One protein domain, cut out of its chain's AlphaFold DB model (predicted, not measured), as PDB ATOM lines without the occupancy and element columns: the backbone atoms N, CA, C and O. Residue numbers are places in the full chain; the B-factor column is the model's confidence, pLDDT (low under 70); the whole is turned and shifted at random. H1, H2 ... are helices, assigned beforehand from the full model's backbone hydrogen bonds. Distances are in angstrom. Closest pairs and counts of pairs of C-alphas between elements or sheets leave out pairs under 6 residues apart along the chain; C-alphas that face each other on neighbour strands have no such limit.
ATOM      1  N   PRO A  52      -3.957 -55.555 -50.544       87.62
ATOM      2  CA  PRO A  52      -3.966 -54.142 -50.195       87.62
ATOM      3  C   PRO A  52      -5.039 -53.789 -49.156       87.62
ATOM      4  O   PRO A  52      -5.298 -52.605 -48.968       87.62
ATOM      5  N   LEU A  53      -5.660 -54.758 -48.468       86.75
ATOM      6  CA  LEU A  53      -6.785 -54.492 -47.557       86.75
ATOM      7  C   LEU A  53      -6.449 -53.451 -46.474       86.75
ATOM      8  O   LEU A  53      -7.286 -52.628 -46.120       86.75
ATOM      9  N   HIS A  54      -5.205 -53.445 -45.991       87.38
ATOM     10  CA  HIS A  54      -4.699 -52.470 -45.018       87.38
ATOM     11  C   HIS A  54      -4.645 -51.022 -45.545       87.38
ATOM     12  O   HIS A  54      -4.546 -50.093 -44.750       87.38
ATOM     13  N   ASN A  55      -4.715 -50.826 -46.864       88.25
ATOM     14  CA  ASN A  55      -4.749 -49.516 -47.516       88.25
ATOM     15  C   ASN A  55      -6.181 -49.018 -47.764       88.25
ATOM     16  O   ASN A  55      -6.364 -47.915 -48.277       88.25
ATOM     17  N   TYR A  56      -7.200 -49.822 -47.448       89.44
ATOM     18  CA  TYR A  56      -8.593 -49.459 -47.671       89.44
ATOM     19  C   TYR A  56      -9.226 -48.833 -46.434       89.44
ATOM     20  O   TYR A  56      -9.089 -49.320 -45.315       89.44
ATOM     21  N   THR A  57     -10.012 -47.783 -46.670       90.56
ATOM     22  CA  THR A  57     -11.012 -47.312 -45.711       90.56
ATOM     23  C   THR A  57     -12.348 -47.953 -46.062       90.56
ATOM     24  O   THR A  57     -12.907 -47.698 -47.129       90.56
ATOM     25  N   ILE A  58     -12.857 -48.807 -45.176       90.50
ATOM     26  CA  ILE A  58     -14.098 -49.557 -45.398       90.50
ATOM     27  C   ILE A  58     -15.269 -48.755 -44.829       90.50
ATOM     28  O   ILE A  58     -15.432 -48.655 -43.614       90.50
ATOM     29  N   ILE A  59     -16.107 -48.210 -45.710       90.62
ATOM     30  CA  ILE A  59     -17.340 -47.507 -45.335       90.62
ATOM     31  C   ILE A  59     -18.512 -48.474 -45.497       90.62
ATOM     32  O   ILE A  59     -18.843 -48.886 -46.608       90.62
ATOM     33  N   LYS A  60     -19.140 -48.854 -44.380       89.06
ATOM     34  CA  LYS A  60     -20.285 -49.771 -44.387       89.06
ATOM     35  C   LYS A  60     -21.550 -49.025 -44.791       89.06
ATOM     36  O   LYS A  60     -21.909 -48.026 -44.173       89.06
ATOM     37  N   TYR A  61     -22.222 -49.532 -45.817       84.38
ATOM     38  CA  TYR A  61     -23.514 -49.014 -46.235       84.38
ATOM     39  C   TYR A  61     -24.610 -49.409 -45.231       84.38
ATOM     40  O   TYR A  61     -24.668 -50.554 -44.785       84.38
ATOM     41  N   GLU A  62     -25.485 -48.464 -44.900       83.00
ATOM     42  CA  GLU A  62     -26.638 -48.642 -44.024       83.00
ATOM     43  C   GLU A  62     -27.821 -47.899 -44.656       83.00
ATOM     44  O   GLU A  62     -27.760 -46.687 -44.868       83.00
ATOM     45  N   ASP A  63     -28.882 -48.641 -44.976       75.50
ATOM     46  CA  ASP A  63     -30.096 -48.108 -45.601       75.50
ATOM     47  C   ASP A  63     -31.031 -47.509 -44.542       75.50
ATOM     48  O   ASP A  63     -32.055 -48.080 -44.167       75.50
ATOM     49  N   SER A  64     -30.614 -46.379 -43.978       77.44
ATOM     50  CA  SER A  64     -31.390 -45.594 -43.022       77.44
ATOM     51  C   SER A  64     -30.991 -44.121 -43.132       77.44
ATOM     52  O   SER A  64     -29.891 -43.798 -43.577       77.44
ATOM     53  N   GLU A  65     -31.863 -43.197 -42.727       76.06
ATOM     54  CA  GLU A  65     -31.533 -41.760 -42.740       76.06
ATOM     55  C   GLU A  65     -30.284 -41.448 -41.889       76.06
ATOM     56  O   GLU A  65     -29.407 -40.672 -42.287       76.06
ATOM     57  N   GLU A  66     -30.165 -42.119 -40.740       83.44
ATOM     58  CA  GLU A  66     -28.988 -42.048 -39.875       83.44
ATOM     59  C   GLU A  66     -27.758 -42.676 -40.551       83.44
ATOM     60  O   GLU A  66     -26.674 -42.089 -40.544       83.44
ATOM     61  N   GLY A  67     -27.932 -43.830 -41.193       84.25
ATOM     62  CA  GLY A  67     -26.918 -44.540 -41.963       84.25
ATOM     63  C   GLY A  67     -26.330 -43.684 -43.078       84.25
ATOM     64  O   GLY A  67     -25.112 -43.559 -43.202       84.25
ATOM     65  N   TYR A  68     -27.173 -42.983 -43.829       81.88
ATOM     66  CA  TYR A  68     -26.737 -42.059 -44.873       81.88
ATOM     67  C   TYR A  68     -25.974 -40.862 -44.327       81.88
ATOM     68  O   TYR A  68     -24.970 -40.450 -44.912       81.88
ATOM     69  N   SER A  69     -26.394 -40.342 -43.177       85.12
ATOM     70  CA  SER A  69     -25.657 -39.285 -42.490       85.12
ATOM     71  C   SER A  69     -24.268 -39.762 -42.047       85.12
ATOM     72  O   SER A  69     -23.289 -39.038 -42.247       85.12
ATOM     73  N   LYS A  70     -24.153 -40.995 -41.528       89.44
ATOM     74  CA  LYS A  70     -22.869 -41.627 -41.164       89.44
ATOM     75  C   LYS A  70     -21.969 -41.839 -42.379       89.44
ATOM     76  O   LYS A  70     -20.795 -41.492 -42.324       89.44
ATOM     77  N   ILE A  71     -22.515 -42.348 -43.484       89.12
ATOM     78  CA  ILE A  71     -21.776 -42.539 -44.741       89.12
ATOM     79  C   ILE A  71     -21.261 -41.195 -45.258       89.12
ATOM     80  O   ILE A  71     -20.083 -41.069 -45.583       89.12
ATOM     81  N   GLY A  72     -22.118 -40.171 -45.295       88.94
ATOM     82  CA  GLY A  72     -21.733 -38.827 -45.725       88.94
ATOM     83  C   GLY A  72     -20.620 -38.221 -44.866       88.94
ATOM     84  O   GLY A  72     -19.726 -37.578 -45.411       88.94
ATOM     85  N   ALA A  73     -20.645 -38.448 -43.551       90.69
ATOM     86  CA  ALA A  73     -19.572 -38.035 -42.646       90.69
ATOM     87  C   ALA A  73     -18.270 -38.815 -42.896       90.69
ATOM     88  O   ALA A  73     -17.219 -38.199 -43.034       90.69
ATOM     89  N   ALA A  74     -18.343 -40.139 -43.054       93.06
ATOM     90  CA  ALA A  74     -17.172 -40.975 -43.324       93.06
ATOM     91  C   ALA A  74     -16.459 -40.584 -44.631       93.06
ATOM     92  O   ALA A  74     -15.232 -40.519 -44.673       93.06
ATOM     93  N   PHE A  75     -17.214 -40.270 -45.689       92.38
ATOM     94  CA  PHE A  75     -16.639 -39.737 -46.927       92.38
ATOM     95  C   PHE A  75     -16.018 -38.349 -46.729       92.38
ATOM     96  O   PHE A  75     -14.949 -38.082 -47.273       92.38
ATOM     97  N   ASP A  76     -16.669 -37.464 -45.968       93.94
ATOM     98  CA  ASP A  76     -16.143 -36.127 -45.681       93.94
ATOM     99  C   ASP A  76     -14.785 -36.192 -44.963       93.94
ATOM    100  O   ASP A  76     -13.854 -35.487 -45.365       93.94
ATOM    101  N   ASP A  77     -14.659 -37.068 -43.963       94.81
ATOM    102  CA  ASP A  77     -13.420 -37.304 -43.214       94.81
ATOM    103  C   ASP A  77     -12.330 -37.911 -44.106       94.81
ATOM    104  O   ASP A  77     -11.227 -37.366 -44.177       94.81
ATOM    105  N   LEU A  78     -12.656 -38.950 -44.884       94.88
ATOM    106  CA  LEU A  78     -11.721 -39.571 -45.829       94.88
ATOM    107  C   LEU A  78     -11.150 -38.550 -46.826       94.88
ATOM    108  O   LEU A  78      -9.944 -38.486 -47.069       94.88
ATOM    109  N   PHE A  79     -12.010 -37.710 -47.402       95.19
ATOM    110  CA  PHE A  79     -11.578 -36.689 -48.352       95.19
ATOM    111  C   PHE A  79     -10.796 -35.556 -47.686       95.19
ATOM    112  O   PHE A  79      -9.909 -34.974 -48.311       95.19
ATOM    113  N   LYS A  80     -11.086 -35.248 -46.420       96.56
ATOM    114  CA  LYS A  80     -10.307 -34.286 -45.636       96.56
ATOM    115  C   LYS A  80      -8.877 -34.768 -45.440       96.56
ATOM    116  O   LYS A  80      -7.947 -33.991 -45.639       96.56
ATOM    117  N   GLU A  81      -8.712 -36.034 -45.069       95.06
ATOM    118  CA  GLU A  81      -7.406 -36.674 -44.885       95.06
ATOM    119  C   GLU A  81      -6.614 -36.727 -46.194       95.06
ATOM    120  O   GLU A  81      -5.405 -36.503 -46.196       95.06
ATOM    121  N   ALA A  82      -7.304 -36.903 -47.323       94.75
ATOM    122  CA  ALA A  82      -6.720 -36.817 -48.660       94.75
ATOM    123  C   ALA A  82      -6.373 -35.380 -49.114       94.75
ATOM    124  O   ALA A  82      -5.861 -35.195 -50.218       94.75
ATOM    125  N   GLY A  83      -6.647 -34.354 -48.298       96.81
ATOM    126  CA  GLY A  83      -6.329 -32.956 -48.601       96.81
ATOM    127  C   GLY A  83      -7.320 -32.259 -49.539       96.81
ATOM    128  O   GLY A  83      -6.994 -31.209 -50.095       96.81
ATOM    129  N   ILE A  84      -8.524 -32.807 -49.724       97.31
ATOM    130  CA  ILE A  84      -9.541 -32.219 -50.602       97.31
ATOM    131  C   ILE A  84     -10.161 -30.972 -49.935       97.31
ATOM    132  O   ILE A  84     -10.614 -31.040 -48.783       97.31
ATOM    133  N   PRO A  85     -10.230 -29.822 -50.638       97.50
ATOM    134  CA  PRO A  85     -10.799 -28.587 -50.102       97.50
ATOM    135  C   PRO A  85     -12.254 -28.731 -49.638       97.50
ATOM    136  O   PRO A  85     -13.050 -29.447 -50.241       97.50
ATOM    137  N   SER A  86     -12.644 -27.983 -48.598       96.38
ATOM    138  CA  SER A  86     -13.987 -28.080 -48.000       96.38
ATOM    139  C   SER A  86     -15.130 -27.883 -48.998       96.38
ATOM    140  O   SER A  86     -16.088 -28.641 -48.952       96.38
ATOM    141  N   HIS A  87     -15.016 -26.939 -49.935       95.94
ATOM    142  CA  HIS A  87     -16.077 -26.655 -50.909       95.94
ATOM    143  C   HIS A  87     -16.369 -27.834 -51.864       95.94
ATOM    144  O   HIS A  87     -17.519 -28.059 -52.252       95.94
ATOM    145  N   GLU A  88     -15.351 -28.625 -52.219       95.50
ATOM    146  CA  GLU A  88     -15.527 -29.849 -53.010       95.50
ATOM    147  C   GLU A  88     -16.176 -30.948 -52.167       95.50
ATOM    148  O   GLU A  88     -17.137 -31.583 -52.608       95.50
ATOM    149  N   ARG A  89     -15.717 -31.121 -50.920       95.56
ATOM    150  CA  ARG A  89     -16.287 -32.103 -49.982       95.56
ATOM    151  C   ARG A  89     -17.754 -31.805 -49.664       95.56
ATOM    152  O   ARG A  89     -18.584 -32.707 -49.722       95.56
ATOM    153  N   GLU A  90     -18.107 -30.538 -49.451       93.00
ATOM    154  CA  GLU A  90     -19.486 -30.071 -49.262       93.00
ATOM    155  C   GLU A  90     -20.363 -30.375 -50.483       93.00
ATOM    156  O   GLU A  90     -21.495 -30.842 -50.338       93.00
ATOM    157  N   THR A  91     -19.826 -30.186 -51.693       91.50
ATOM    158  CA  THR A  91     -20.526 -30.530 -52.940       91.50
ATOM    159  C   THR A  91     -20.786 -32.034 -53.037       91.50
ATOM    160  O   THR A  91     -21.903 -32.449 -53.362       91.50
ATOM    161  N   ILE A  92     -19.783 -32.864 -52.736       88.00
ATOM    162  CA  ILE A  92     -19.911 -34.328 -52.756       88.00
ATOM    163  C   ILE A  92     -20.914 -34.788 -51.698       88.00
ATOM    164  O   ILE A  92     -21.849 -35.517 -52.026       88.00
ATOM    165  N   ARG A  93     -20.788 -34.307 -50.458       86.31
ATOM    166  CA  ARG A  93     -21.706 -34.613 -49.355       86.31
ATOM    167  C   ARG A  93     -23.141 -34.224 -49.698       86.31
ATOM    168  O   ARG A  93     -24.053 -35.025 -49.510       86.31
ATOM    169  N   GLY A  94     -23.348 -33.031 -50.255       85.50
ATOM    170  CA  GLY A  94     -24.660 -32.578 -50.706       85.50
ATOM    171  C   GLY A  94     -25.258 -33.491 -51.778       85.50
ATOM    172  O   GLY A  94     -26.447 -33.789 -51.732       85.50
ATOM    173  N   ARG A  95     -24.448 -33.992 -52.720       83.44
ATOM    174  CA  ARG A  95     -24.908 -34.952 -53.741       83.44
ATOM    175  C   ARG A  95     -25.179 -36.342 -53.182       83.44
ATOM    176  O   ARG A  95     -26.150 -36.954 -53.612       83.44
ATOM    177  N   LEU A  96     -24.361 -36.822 -52.249       78.19
ATOM    178  CA  LEU A  96     -24.580 -38.104 -51.582       78.19
ATOM    179  C   LEU A  96     -25.918 -38.087 -50.842       78.19
ATOM    180  O   LEU A  96     -26.730 -38.969 -51.076       78.19
ATOM    181  N   LEU A  97     -26.184 -37.046 -50.047       77.44
ATOM    182  CA  LEU A  97     -27.402 -36.931 -49.233       77.44
ATOM    183  C   LEU A  97     -28.665 -36.595 -50.049       77.44
ATOM    184  O   LEU A  97     -29.755 -37.030 -49.692       77.44
ATOM    185  N   ASN A  98     -28.537 -35.851 -51.155       72.12
ATOM    186  CA  ASN A  98     -29.677 -35.464 -52.004       72.12
ATOM    187  C   ASN A  98     -29.920 -36.412 -53.191       72.12
ATOM    188  O   ASN A  98     -30.912 -36.266 -53.911       72.12
ATOM    189  N   GLY A  99     -28.997 -37.339 -53.452       59.88
ATOM    190  CA  GLY A  99     -29.010 -38.206 -54.621       59.88
ATOM    191  C   GLY A  99     -30.238 -39.112 -54.662       59.88
ATOM    192  O   GLY A  99     -30.565 -39.812 -53.705       59.88
ATOM    193  N   SER A 100     -30.889 -39.160 -55.827       52.03
ATOM    194  CA  SER A 100     -31.981 -40.086 -56.140       52.03
ATOM    195  C   SER A 100     -31.622 -41.559 -55.919       52.03
ATOM    196  O   SER A 100     -32.534 -42.363 -55.770       52.03
ATOM    197  N   THR A 101     -30.335 -41.912 -55.850       51.72
ATOM    198  CA  THR A 101     -29.833 -43.255 -55.531       51.72
ATOM    199  C   THR A 101     -30.271 -43.720 -54.139       51.72
ATOM    200  O   THR A 101     -30.712 -44.855 -54.004       51.72
ATOM    201  N   LEU A 102     -30.274 -42.824 -53.142       48.78
ATOM    202  CA  LEU A 102     -30.764 -43.103 -51.782       48.78
ATOM    203  C   LEU A 102     -32.284 -43.300 -51.749       48.78
ATOM    204  O   LEU A 102     -32.819 -44.146 -51.046       48.78
ATOM    205  N   ARG A 103     -33.005 -42.527 -52.567       47.66
ATOM    206  CA  ARG A 103     -34.474 -42.563 -52.637       47.66
ATOM    207  C   ARG A 103     -35.011 -43.647 -53.580       47.66
ATOM    208  O   ARG A 103     -36.204 -43.947 -53.552       47.66
ATOM    209  N   SER A 104     -34.154 -44.204 -54.439       46.88
ATOM    210  CA  SER A 104     -34.471 -45.292 -55.372       46.88
ATOM    211  C   SER A 104     -34.579 -46.637 -54.657       46.88
ATOM    212  O   SER A 104     -35.270 -47.523 -55.155       46.88
ATOM    213  N   ILE A 105     -33.963 -46.767 -53.479       50.94
ATOM    214  CA  ILE A 105     -34.172 -47.873 -52.537       50.94
ATOM    215  C   ILE A 105     -35.290 -47.469 -51.561       50.94
ATOM    216  O   ILE A 105     -35.254 -47.708 -50.366       50.94
ATOM    217  N   ARG A 106     -36.358 -46.829 -52.056       52.47
ATOM    218  CA  ARG A 106     -37.635 -46.955 -51.348       52.47
ATOM    219  C   ARG A 106     -38.018 -48.413 -51.488       52.47
ATOM    220  O   ARG A 106     -38.382 -48.813 -52.592       52.47
ATOM    221  N   GLU A 107     -37.879 -49.164 -50.398       61.34
ATOM    222  CA  GLU A 107     -38.330 -50.542 -50.199       61.34
ATOM    223  C   GLU A 107     -39.652 -50.789 -50.931       61.34
ATOM    224  O   GLU A 107     -40.755 -50.576 -50.423       61.34
TER     225      GLU A 107
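Overview. This is residues 52 to 107 of the 149 residues of an uncharacterized protein of Ancylostoma caninum (UniProt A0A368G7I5). Two helices, H1 and H2, fold back on each other as a helical hairpin, and an extended stretch at the start of the printed part runs beside H1 on the side away from H2. The short helix H3 lies past the last residues of H2, at the hairpin's open end, and leads into a short tail. The printed part has 56 residues with three named helices in the order H1, H2, H3 and no named strand; the class is all helix. It is only just loose, close to compact, with a radius of gyration of the C-alphas of 12.3 A, and spans 35 by 29 by 16 A, only just flat.

Along the chain. Residues 52 to 64 hold no named element and begin with C-alpha 52 at (-3.966, -54.142, -50.195). H1 is residues 65 to 81, 24.8 A long, from C-alpha 65 at (-31.533, -41.760, -42.740). H2 is residues 86 to 98, 17.8 A long. H3 is residues 100 to 104, with C-alpha 104 at (-34.471, -45.292, -55.372).

Arrangement. H1 and H2 touch and form a helical hairpin, their closest C-alphas being those of Gly 72 and Arg 93, 5.6 A apart. They run opposite ways at a shallow tilt of 22 degrees. H2 and H3 are close but not clearly touching; their closest C-alphas, those of Leu 96 and Leu 102, are 8.0 A apart. H1 and H3 are only just apart, at 8.1 A. In H1, H2 and H3 every O i to N i+4 pair is within hydrogen-bond range.

Size, cuts and confidence. The C-alphas farthest apart, those of Gly 83 and Glu 107, are 36.5 A from each other. The printed part has no cut, and both links between helices are tight. The mean pLDDT of the printed part is 82.9; residues 99 to 107 are under 70.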